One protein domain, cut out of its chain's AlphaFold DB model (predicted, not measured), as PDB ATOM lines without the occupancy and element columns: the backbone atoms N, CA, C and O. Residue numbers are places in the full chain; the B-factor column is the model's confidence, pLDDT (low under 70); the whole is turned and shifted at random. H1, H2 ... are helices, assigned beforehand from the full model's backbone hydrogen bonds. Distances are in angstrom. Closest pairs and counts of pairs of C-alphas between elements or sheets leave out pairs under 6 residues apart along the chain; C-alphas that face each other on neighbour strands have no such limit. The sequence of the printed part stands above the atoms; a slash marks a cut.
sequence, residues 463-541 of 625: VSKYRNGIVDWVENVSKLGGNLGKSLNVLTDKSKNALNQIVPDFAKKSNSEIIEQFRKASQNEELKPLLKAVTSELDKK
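This is residues 463 to 541 of the 625 residues of an uncharacterized protein of Candidatus Gastranaerophilales bacterium (UniProt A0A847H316). Two pairs of helices, set crosswise, make a rounded body: H4 and H1 run side by side in opposite directions, and H3 and H5, packed on each other, stand across the last part of H4. Short H2 packs on the first part of H4. The printed part has 79 residues, with five named helices in the order H1, H2, H3, H4, H5 and no named strand; the class is all helix. It is compact, with a radius of gyration of the C-alphas of 11.1 A and spans of 28 by 26 by 25 A.

The longest helix, H4, takes residues 511 to 523 and measures 18.8 A, from C-alpha 511 at (-43.736, 0.820, 40.344) to C-alpha 523 at (-35.155, -12.362, 30.013). H1 takes residues 470 to 479, 14.0 A, beginning with C-alpha 470 at (-44.884, -4.893, 28.230). H2 is residues 484 to 488. H3 is residues 493 to 502, 14.3 A. H5 is residues 528 to 538, 15.0 A, ending with C-alpha 538 at (-53.447, -5.902, 27.026).

H4 is the hub and touches the four other helices. H1 touches it at a shallow tilt of 16 degrees, opposite ways; the closest C-alphas, of Val 471 and Phe 518, are 5.9 A apart. H2 touches H4 at residues 511 to 514 alone, closest at the C-alphas of Leu 484 and Asn 511, 5.6 A. H5 touches H4 at residues 518 to 522 alone, at a steep tilt of 57 degrees, with the C-alphas of Ser 522 and Lys 528 closest at 5.9 A. H3 touches H5 at a steep tilt of 39 degrees, opposite ways, closest at the C-alphas of Ser 495 and Val 534, 5.0 A. H1 and H3 are apart. In H1, H2, H3, H4 and H5 every O i to N i+4 pair is within hydrogen-bond range.

The C-alphas farthest apart, of Gly 481 and Glu 526, are 30.5 A apart. The printed part has no cut and no long link. Its mean pLDDT is 94.2, and no printed residue is under 70.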
ATOM      1  N   VAL A 463     -49.919  -3.636  23.331       94.19
ATOM      2  CA  VAL A 463     -48.730  -3.557  24.186       94.19
ATOM      3  C   VAL A 463     -47.545  -4.313  23.581       94.19
ATOM      4  O   VAL A 463     -46.408  -3.882  23.732       94.19
ATOM      5  N   SER A 464     -47.782  -5.379  22.820       92.75
ATOM      6  CA  SER A 464     -46.747  -6.095  22.063       92.75
ATOM      7  C   SER A 464     -46.080  -5.264  20.970       92.75
ATOM      8  O   SER A 464     -44.988  -5.617  20.539       92.75
ATOM      9  N   LYS A 465     -46.695  -4.156  20.536       91.56
ATOM     10  CA  LYS A 465     -46.108  -3.253  19.535       91.56
ATOM     11  C   LYS A 465     -45.060  -2.307  20.118       91.56
ATOM     12  O   LYS A 465     -44.370  -1.627  19.366       91.56
ATOM     13  N   TYR A 466     -44.974  -2.203  21.443       91.88
ATOM     14  CA  TYR A 466     -43.892  -1.462  22.077       91.88
ATOM     15  C   TYR A 466     -42.570  -2.185  21.830       91.88
ATOM     16  O   TYR A 466     -42.533  -3.413  21.818       91.88
ATOM     17  N   ARG A 467     -41.486  -1.419  21.688       87.25
ATOM     18  CA  ARG A 467     -40.132  -1.932  21.428       87.25
ATOM     19  C   ARG A 467     -39.768  -3.154  22.286       87.25
ATOM     20  O   ARG A 467     -39.398  -4.181  21.731       87.25
ATOM     21  N   ASN A 468     -39.883  -3.052  23.610       89.69
ATOM     22  CA  ASN A 468     -39.651  -4.160  24.548       89.69
ATOM     23  C   ASN A 468     -40.969  -4.716  25.121       89.69
ATOM     24  O   ASN A 468     -41.039  -5.170  26.268       89.69
ATOM     25  N   GLY A 469     -42.050  -4.627  24.343       92.50
ATOM     26  CA  GLY A 469     -43.388  -5.063  24.717       92.50
ATOM     27  C   GLY A 469     -43.868  -4.448  26.033       92.50
ATOM     28  O   GLY A 469     -43.838  -3.234  26.247       92.50
ATOM     29  N   ILE A 470     -44.299  -5.311  26.952       94.56
ATOM     30  CA  ILE A 470     -44.884  -4.893  28.230       94.56
ATOM     31  C   ILE A 470     -43.927  -4.095  29.119       94.56
ATOM     32  O   ILE A 470     -44.410  -3.285  29.904       94.56
ATOM     33  N   VAL A 471     -42.607  -4.278  28.989       94.81
ATOM     34  CA  VAL A 471     -41.603  -3.569  29.801       94.81
ATOM     35  C   VAL A 471     -41.661  -2.068  29.521       94.81
ATOM     36  O   VAL A 471     -41.873  -1.269  30.430       94.81
ATOM     37  N   ASP A 472     -41.572  -1.676  28.251       94.31
ATOM     38  CA  ASP A 472     -41.641  -0.261  27.872       94.31
ATOM     39  C   ASP A 472     -43.025   0.327  28.154       94.31
ATOM     40  O   ASP A 472     -43.156   1.503  28.501       94.31
ATOM     41  N   TRP A 473     -44.075  -0.491  28.042       95.81
ATOM     42  CA  TRP A 473     -45.424  -0.067  28.387       95.81
ATOM     43  C   TRP A 473     -45.571   0.246  29.885       95.81
ATOM     44  O   TRP A 473     -46.076   1.321  30.222       95.81
ATOM     45  N   VAL A 474     -45.100  -0.623  30.794       96.25
ATOM     46  CA  VAL A 474     -45.164  -0.343  32.243       96.25
ATOM     47  C   VAL A 474     -44.314   0.871  32.619       96.25
ATOM     48  O   VAL A 474     -44.722   1.678  33.459       96.25
ATOM     49  N   GLU A 475     -43.174   1.072  31.955       96.12
ATOM     50  CA  GLU A 475     -42.370   2.282  32.117       96.12
ATOM     51  C   GLU A 475     -43.115   3.533  31.653       96.12
ATOM     52  O   GLU A 475     -43.095   4.552  32.345       96.12
ATOM     53  N   ASN A 476     -43.794   3.467  30.506       95.38
ATOM     54  CA  ASN A 476     -44.593   4.571  29.988       95.38
ATOM     55  C   ASN A 476     -45.745   4.922  30.943       95.38
ATOM     56  O   ASN A 476     -45.897   6.083  31.318       95.38
ATOM     57  N   VAL A 477     -46.509   3.931  31.416       95.75
ATOM     58  CA  VAL A 477     -47.593   4.148  32.391       95.75
ATOM     59  C   VAL A 477     -47.056   4.769  33.685       95.75
ATOM     60  O   VAL A 477     -47.657   5.710  34.208       95.75
ATOM     61  N   SER A 478     -45.899   4.311  34.172       95.06
ATOM     62  CA  SER A 478     -45.238   4.900  35.342       95.06
ATOM     63  C   SER A 478     -44.797   6.353  35.090       95.06
ATOM     64  O   SER A 478     -45.070   7.226  35.913       95.06
ATOM     65  N   LYS A 479     -44.199   6.656  33.925       93.94
ATOM     66  CA  LYS A 479     -43.816   8.024  33.509       93.94
ATOM     67  C   LYS A 479     -45.020   8.965  33.409       93.94
ATOM     68  O   LYS A 479     -44.902  10.156  33.685       93.94
ATOM     69  N   LEU A 480     -46.189   8.432  33.058       92.31
ATOM     70  CA  LEU A 480     -47.455   9.164  33.044       92.31
ATOM     71  C   LEU A 480     -48.066   9.367  34.445       92.31
ATOM     72  O   LEU A 480     -49.143   9.950  34.563       92.31
ATOM     73  N   GLY A 481     -47.384   8.937  35.510       90.62
ATOM     74  CA  GLY A 481     -47.840   9.075  36.893       90.62
ATOM     75  C   GLY A 481     -48.845   8.005  37.322       90.62
ATOM     76  O   GLY A 481     -49.554   8.195  38.310       90.62
ATOM     77  N   GLY A 482     -48.940   6.900  36.577       94.38
ATOM     78  CA  GLY A 482     -49.772   5.762  36.943       94.38
ATOM     79  C   GLY A 482     -49.200   4.962  38.109       94.38
ATOM     80  O   GLY A 482     -47.991   4.910  38.307       94.38
ATOM     81  N   ASN A 483     -50.069   4.293  38.864       96.62
ATOM     82  CA  ASN A 483     -49.682   3.264  39.825       96.62
ATOM     83  C   ASN A 483     -49.920   1.895  39.177       96.62
ATOM     84  O   ASN A 483     -51.064   1.537  38.873       96.62
ATOM     85  N   LEU A 484     -48.839   1.154  38.942       96.88
ATOM     86  CA  LEU A 484     -48.869  -0.119  38.224       96.88
ATOM     87  C   LEU A 484     -49.611  -1.197  39.014       96.88
ATOM     88  O   LEU A 484     -50.412  -1.918  38.424       96.88
ATOM     89  N   GLY A 485     -49.433  -1.246  40.338       95.88
ATOM     90  CA  GLY A 485     -50.146  -2.179  41.213       95.88
ATOM     91  C   GLY A 485     -51.664  -2.042  41.084       95.88
ATOM     92  O   GLY A 485     -52.367  -3.020  40.841       95.88
ATOM     93  N   LYS A 486     -52.183  -0.810  41.146       96.00
ATOM     94  CA  LYS A 486     -53.616  -0.535  40.964       96.00
ATOM     95  C   LYS A 486     -54.086  -0.766  39.525       96.00
ATOM     96  O   LYS A 486     -55.147  -1.352  39.327       96.00
ATOM     97  N   SER A 487     -53.308  -0.330  38.532       94.69
ATOM     98  CA  SER A 487     -53.672  -0.447  37.110       94.69
ATOM     99  C   SER A 487     -53.781  -1.902  36.667       94.69
ATOM    100  O   SER A 487     -54.781  -2.308  36.079       94.69
ATOM    101  N   LEU A 488     -52.776  -2.714  36.997       95.56
ATOM    102  CA  LEU A 488     -52.742  -4.131  36.648       95.56
ATOM    103  C   LEU A 488     -53.802  -4.943  37.406       95.56
ATOM    104  O   LEU A 488     -54.266  -5.968  36.912       95.56
ATOM    105  N   ASN A 489     -54.273  -4.458  38.560       95.19
ATOM    106  CA  ASN A 489     -55.319  -5.132  39.334       95.19
ATOM    107  C   ASN A 489     -56.712  -5.071  38.669       95.19
ATOM    108  O   ASN A 489     -57.655  -5.714  39.126       95.19
ATOM    109  N   VAL A 490     -56.852  -4.319  37.573       94.56
ATOM    110  CA  VAL A 490     -58.082  -4.253  36.761       94.56
ATOM    111  C   VAL A 490     -58.177  -5.397  35.741       94.56
ATOM    112  O   VAL A 490     -59.259  -5.653  35.201       94.56
ATOM    113  N   LEU A 491     -57.073  -6.098  35.478       94.69
ATOM    114  CA  LEU A 491     -57.021  -7.192  34.508       94.69
ATOM    115  C   LEU A 491     -57.912  -8.382  34.907       94.69
ATOM    116  O   LEU A 491     -58.447  -8.468  36.018       94.69
ATOM    117  N   THR A 492     -58.115  -9.315  33.975       94.50
ATOM    118  CA  THR A 492     -58.843 -10.561  34.262       94.50
ATOM    119  C   THR A 492     -58.159 -11.388  35.348       94.50
ATOM    120  O   THR A 492     -56.952 -11.291  35.553       94.50
ATOM    121  N   ASP A 493     -58.921 -12.248  36.028       94.25
ATOM    122  CA  ASP A 493     -58.365 -13.131  37.062       94.25
ATOM    123  C   ASP A 493     -57.275 -14.048  36.499       94.25
ATOM    124  O   ASP A 493     -56.246 -14.237  37.137       94.25
ATOM    125  N   LYS A 494     -57.424 -14.500  35.245       93.25
ATOM    126  CA  LYS A 494     -56.382 -15.247  34.530       93.25
ATOM    127  C   LYS A 494     -55.067 -14.460  34.442       93.25
ATOM    128  O   LYS A 494     -54.019 -14.989  34.802       93.25
ATOM    129  N   SER A 495     -55.119 -13.211  33.985       94.44
ATOM    130  CA  SER A 495     -53.922 -12.372  33.849       94.44
ATOM    131  C   SER A 495     -53.358 -11.944  35.199       94.44
ATOM    132  O   SER A 495     -52.144 -11.883  35.345       94.44
ATOM    133  N   LYS A 496     -54.204 -11.707  36.206       95.50
ATOM    134  CA  LYS A 496     -53.753 -11.429  37.579       95.50
ATOM    135  C   LYS A 496     -53.055 -12.634  38.207       95.50
ATOM    136  O   LYS A 496     -52.057 -12.452  38.892       95.50
ATOM    137  N   ASN A 497     -53.529 -13.852  37.951       94.94
ATOM    138  CA  ASN A 497     -52.872 -15.069  38.429       94.94
ATOM    139  C   ASN A 497     -51.497 -15.251  37.776       94.94
ATOM    140  O   ASN A 497     -50.526 -15.498  38.483       94.94
ATOM    141  N   ALA A 498     -51.395 -15.054  36.457       94.38
ATOM    142  CA  ALA A 498     -50.106 -15.056  35.764       94.38
ATOM    143  C   ALA A 498     -49.176 -13.948  36.290       94.38
ATOM    144  O   ALA A 498     -47.993 -14.179  36.512       94.38
ATOM    145  N   LEU A 499     -49.722 -12.758  36.555       95.00
ATOM    146  CA  LEU A 499     -48.975 -11.637  37.109       95.00
ATOM    147  C   LEU A 499     -48.460 -11.915  38.523       95.00
ATOM    148  O   LEU A 499     -47.320 -11.577  38.800       95.00
ATOM    149  N   ASN A 500     -49.248 -12.547  39.395       96.00
ATOM    150  CA  ASN A 500     -48.819 -12.903  40.752       96.00
ATOM    151  C   ASN A 500     -47.673 -13.925  40.771       96.00
ATOM    152  O   ASN A 500     -46.888 -13.928  41.713       96.00
ATOM    153  N   GLN A 501     -47.554 -14.769  39.743       94.69
ATOM    154  CA  GLN A 501     -46.413 -15.680  39.600       94.69
ATOM    155  C   GLN A 501     -45.131 -14.944  39.180       94.69
ATOM    156  O   GLN A 501     -44.038 -15.382  39.519       94.69
ATOM    157  N   ILE A 502     -45.255 -13.816  38.475       94.25
ATOM    158  CA  ILE A 502     -44.119 -12.967  38.082       94.25
ATOM    159  C   ILE A 502     -43.754 -11.987  39.206       94.25
ATOM    160  O   ILE A 502     -42.587 -11.784  39.526       94.25
ATOM    161  N   VAL A 503     -44.767 -11.350  39.788       94.94
ATOM    162  CA  VAL A 503     -44.660 -10.332  40.831       94.94
ATOM    163  C   VAL A 503     -45.622 -10.699  41.962       94.94
ATOM    164  O   VAL A 503     -46.786 -10.282  41.940       94.94
ATOM    165  N   PRO A 504     -45.163 -11.466  42.962       94.69
ATOM    166  CA  PRO A 504     -45.971 -11.779  44.131       94.69
ATOM    167  C   PRO A 504     -46.473 -10.502  44.813       94.69
ATOM    168  O   PRO A 504     -45.716  -9.545  45.004       94.69
ATOM    169  N   ASP A 505     -47.763 -10.478  45.153       92.81
ATOM    170  CA  ASP A 505     -48.440  -9.331  45.767       92.81
ATOM    171  C   ASP A 505     -48.273  -8.007  44.994       92.81
ATOM    172  O   ASP A 505     -48.190  -6.931  45.595       92.81
ATOM    173  N   PHE A 506     -48.269  -8.053  43.653       93.81
ATOM    174  CA  PHE A 506     -48.029  -6.880  42.792       93.81
ATOM    175  C   PHE A 506     -48.866  -5.641  43.161       93.81
ATOM    176  O   PHE A 506     -48.415  -4.514  42.984       93.81
ATOM    177  N   ALA A 507     -50.076  -5.820  43.701       92.56
ATOM    178  CA  ALA A 507     -50.953  -4.722  44.102       92.56
ATOM    179  C   ALA A 507     -50.380  -3.854  45.244       92.56
ATOM    180  O   ALA A 507     -50.772  -2.693  45.374       92.56
ATOM    181  N   LYS A 508     -49.468  -4.400  46.060       93.62
ATOM    182  CA  LYS A 508     -48.789  -3.707  47.170       93.62
ATOM    183  C   LYS A 508     -47.398  -3.190  46.790       93.62
ATOM    184  O   LYS A 508     -46.788  -2.466  47.571       93.62
ATOM    185  N   LYS A 509     -46.887  -3.579  45.621       95.12
ATOM    186  CA  LYS A 509     -45.529  -3.275  45.173       95.12
ATOM    187  C   LYS A 509     -45.416  -1.873  44.586       95.12
ATOM    188  O   LYS A 509     -46.361  -1.331  44.008       95.12
ATOM    189  N   SER A 510     -44.231  -1.288  44.730       95.88
ATOM    190  CA  SER A 510     -43.889  -0.027  44.076       95.88
ATOM    191  C   SER A 510     -43.764  -0.210  42.559       95.88
ATOM    192  O   SER A 510     -43.513  -1.309  42.059       95.88
ATOM    193  N   ASN A 511     -43.907   0.881  41.799       96.94
ATOM    194  CA  ASN A 511     -43.736   0.820  40.344       96.94
ATOM    195  C   ASN A 511     -42.340   0.325  39.945       96.94
ATOM    196  O   ASN A 511     -42.228  -0.438  38.993       96.94
ATOM    197  N   SER A 512     -41.292   0.757  40.652       96.88
ATOM    198  CA  SER A 512     -39.910   0.356  40.379       96.88
ATOM    199  C   SER A 512     -39.714  -1.147  40.543       96.88
ATOM    200  O   SER A 512     -39.153  -1.772  39.648       96.88
ATOM    201  N   GLU A 513     -40.244  -1.735  41.622       96.56
ATOM    202  CA  GLU A 513     -40.188  -3.187  41.838       96.56
ATOM    203  C   GLU A 513     -40.926  -3.942  40.729       96.56
ATOM    204  O   GLU A 513     -40.402  -4.913  40.189       96.56
ATOM    205  N   ILE A 514     -42.126  -3.487  40.351       97.06
ATOM    206  CA  ILE A 514     -42.901  -4.114  39.275       97.06
ATOM    207  C   ILE A 514     -42.107  -4.066  37.962       97.06
ATOM    208  O   ILE A 514     -41.919  -5.100  37.328       97.06
ATOM    209  N   ILE A 515     -41.599  -2.894  37.567       97.19
ATOM    210  CA  ILE A 515     -40.816  -2.718  36.331       97.19
ATOM    211  C   ILE A 515     -39.593  -3.642  36.320       97.19
ATOM    212  O   ILE A 515     -39.323  -4.291  35.310       97.19
ATOM    213  N   GLU A 516     -38.864  -3.729  37.432       96.75
ATOM    214  CA  GLU A 516     -37.687  -4.590  37.543       96.75
ATOM    215  C   GLU A 516     -38.040  -6.071  37.351       96.75
ATOM    216  O   GLU A 516     -37.363  -6.774  36.602       96.75
ATOM    217  N   GLN A 517     -39.129  -6.540  37.962       96.19
ATOM    218  CA  GLN A 517     -39.576  -7.922  37.797       96.19
ATOM    219  C   GLN A 517     -40.049  -8.214  36.370       96.19
ATOM    220  O   GLN A 517     -39.738  -9.271  35.829       96.19
ATOM    221  N   PHE A 518     -40.721  -7.267  35.710       95.62
ATOM    222  CA  PHE A 518     -41.060  -7.400  34.291       95.62
ATOM    223  C   PHE A 518     -39.811  -7.487  33.401       95.62
ATOM    224  O   PHE A 518     -39.792  -8.289  32.465       95.62
ATOM    225  N   ARG A 519     -38.746  -6.730  33.705       96.00
ATOM    226  CA  ARG A 519     -37.456  -6.847  33.001       96.00
ATOM    227  C   ARG A 519     -36.833  -8.228  33.207       96.00
ATOM    228  O   ARG A 519     -36.491  -8.874  32.219       96.00
ATOM    229  N   LYS A 520     -36.764  -8.719  34.449       94.50
ATOM    230  CA  LYS A 520     -36.254 -10.069  34.763       94.50
ATOM    231  C   LYS A 520     -37.064 -11.159  34.057       94.50
ATOM    232  O   LYS A 520     -36.495 -12.029  33.407       94.50
ATOM    233  N   ALA A 521     -38.392 -11.069  34.104       93.50
ATOM    234  CA  ALA A 521     -39.289 -12.017  33.450       93.50
ATOM    235  C   ALA A 521     -39.163 -12.010  31.922       93.50
ATOM    236  O   ALA A 521     -39.284 -13.055  31.297       93.50
ATOM    237  N   SER A 522     -38.880 -10.855  31.311       92.12
ATOM    238  CA  SER A 522     -38.663 -10.765  29.860       92.12
ATOM    239  C   SER A 522     -37.397 -11.491  29.384       92.12
ATOM    240  O   SER A 522     -37.326 -11.905  28.227       92.12
ATOM    241  N   GLN A 523     -36.423 -11.680  30.278       93.31
ATOM    242  CA  GLN A 523     -35.155 -12.362  30.013       93.31
ATOM    243  C   GLN A 523     -35.183 -13.850  30.405       93.31
ATOM    244  O   GLN A 523     -34.273 -14.586  30.040       93.31
ATOM    245  N   ASN A 524     -36.220 -14.306  31.114       93.31
ATOM    246  CA  ASN A 524     -36.350 -15.680  31.596       93.31
ATOM    247  C   ASN A 524     -37.342 -16.476  30.726       93.31
ATOM    248  O   ASN A 524     -38.533 -16.163  30.700       93.31
ATOM    249  N   GLU A 525     -36.866 -17.528  30.048       92.50
ATOM    250  CA  GLU A 525     -37.687 -18.374  29.163       92.50
ATOM    251  C   GLU A 525     -38.892 -19.021  29.865       92.50
ATOM    252  O   GLU A 525     -39.953 -19.145  29.256       92.50
ATOM    253  N   GLU A 526     -38.785 -19.365  31.151       90.94
ATOM    254  CA  GLU A 526     -39.880 -19.973  31.923       90.94
ATOM    255  C   GLU A 526     -40.993 -18.969  32.248       90.94
ATOM    256  O   GLU A 526     -42.171 -19.326  32.320       90.94
ATOM    257  N   LEU A 527     -40.644 -17.688  32.406       91.88
ATOM    258  CA  LEU A 527     -41.590 -16.624  32.758       91.88
ATOM    259  C   LEU A 527     -42.184 -15.924  31.527       91.88
ATOM    260  O   LEU A 527     -43.246 -15.298  31.622       91.88
ATOM    261  N   LYS A 528     -41.562 -16.059  30.349       90.88
ATOM    262  CA  LYS A 528     -42.075 -15.502  29.086       90.88
ATOM    263  C   LYS A 528     -43.507 -15.940  28.746       90.88
ATOM    264  O   LYS A 528     -44.281 -15.073  28.327       90.88
ATOM    265  N   PRO A 529     -43.932 -17.209  28.923       92.69
ATOM    266  CA  PRO A 529     -45.321 -17.613  28.704       92.69
ATOM    267  C   PRO A 529     -46.318 -16.863  29.596       92.69
ATOM    268  O   PRO A 529     -47.378 -16.445  29.121       92.69
ATOM    269  N   LEU A 530     -45.968 -16.637  30.867       92.38
ATOM    270  CA  LEU A 530     -46.792 -15.879  31.812       92.38
ATOM    271  C   LEU A 530     -46.882 -14.410  31.396       92.38
ATOM    272  O   LEU A 530     -47.969 -13.831  31.360       92.38
ATOM    273  N   LEU A 531     -45.752 -13.828  30.998       92.56
ATOM    274  CA  LEU A 531     -45.678 -12.462  30.497       92.56
ATOM    275  C   LEU A 531     -46.529 -12.300  29.228       92.56
ATOM    276  O   LEU A 531     -47.348 -11.385  29.148       92.56
ATOM    277  N   LYS A 532     -46.445 -13.252  28.292       91.50
ATOM    278  CA  LYS A 532     -47.276 -13.308  27.080       91.50
ATOM    279  C   LYS A 532     -48.764 -13.434  27.403       91.50
ATOM    280  O   LYS A 532     -49.576 -12.834  26.703       91.50
ATOM    281  N   ALA A 533     -49.146 -14.164  28.451       92.12
ATOM    282  CA  ALA A 533     -50.541 -14.240  28.880       92.12
ATOM    283  C   ALA A 533     -51.070 -12.857  29.295       92.12
ATOM    284  O   ALA A 533     -52.123 -12.444  28.803       92.12
ATOM    285  N   VAL A 534     -50.308 -12.111  30.105       94.25
ATOM    286  CA  VAL A 534     -50.648 -10.734  30.506       94.25
ATOM    287  C   VAL A 534     -50.682  -9.802  29.289       94.25
ATOM    288  O   VAL A 534     -51.666  -9.087  29.080       94.25
ATOM    289  N   THR A 535     -49.655  -9.847  28.435       94.88
ATOM    290  CA  THR A 535     -49.585  -9.040  27.209       94.88
ATOM    291  C   THR A 535     -50.747  -9.340  26.263       94.88
ATOM    292  O   THR A 535     -51.325  -8.415  25.711       94.88
ATOM    293  N   SER A 536     -51.171 -10.600  26.128       94.94
ATOM    294  CA  SER A 536     -52.269 -10.985  25.232       94.94
ATOM    295  C   SER A 536     -53.627 -10.394  25.625       94.94
ATOM    296  O   SER A 536     -54.483 -10.184  24.765       94.94
ATOM    297  N   GLU A 537     -53.858 -10.124  26.916       95.06
ATOM    298  CA  GLU A 537     -55.034  -9.369  27.348       95.06
ATOM    299  C   GLU A 537     -54.885  -7.898  26.968       95.06
ATOM    300  O   GLU A 537     -55.800  -7.328  26.374       95.06
ATOM    301  N   LEU A 538     -53.736  -7.307  27.290       95.81
ATOM    302  CA  LEU A 538     -53.447  -5.902  27.026       95.81
ATOM    303  C   LEU A 538     -53.402  -5.584  25.525       95.81
ATOM    304  O   LEU A 538     -53.755  -4.484  25.132       95.81
ATOM    305  N   ASP A 539     -53.070  -6.535  24.661       94.69
ATOM    306  CA  ASP A 539     -53.064  -6.343  23.209       94.69
ATOM    307  C   ASP A 539     -54.454  -6.132  22.615       94.69
ATOM    308  O   ASP A 539     -54.604  -5.469  21.585       94.69
ATOM    309  N   LYS A 540     -55.491  -6.667  23.264       94.50
ATOM    310  CA  LYS A 540     -56.856  -6.618  22.744       94.50
ATOM    311  C   LYS A 540     -57.412  -5.204  22.844       94.50
ATOM    312  O   LYS A 540     -57.475  -4.621  23.929       94.50
ATOM    313  N   LYS A 541     -57.941  -4.693  21.729       89.12
ATOM    314  CA  LYS A 541     -58.814  -3.512  21.758       89.12
ATOM    315  C   LYS A 541     -60.034  -3.818  22.633       89.12
ATOM    316  O   LYS A 541     -60.655  -4.871  22.504       89.12
TER     317      LYS A 541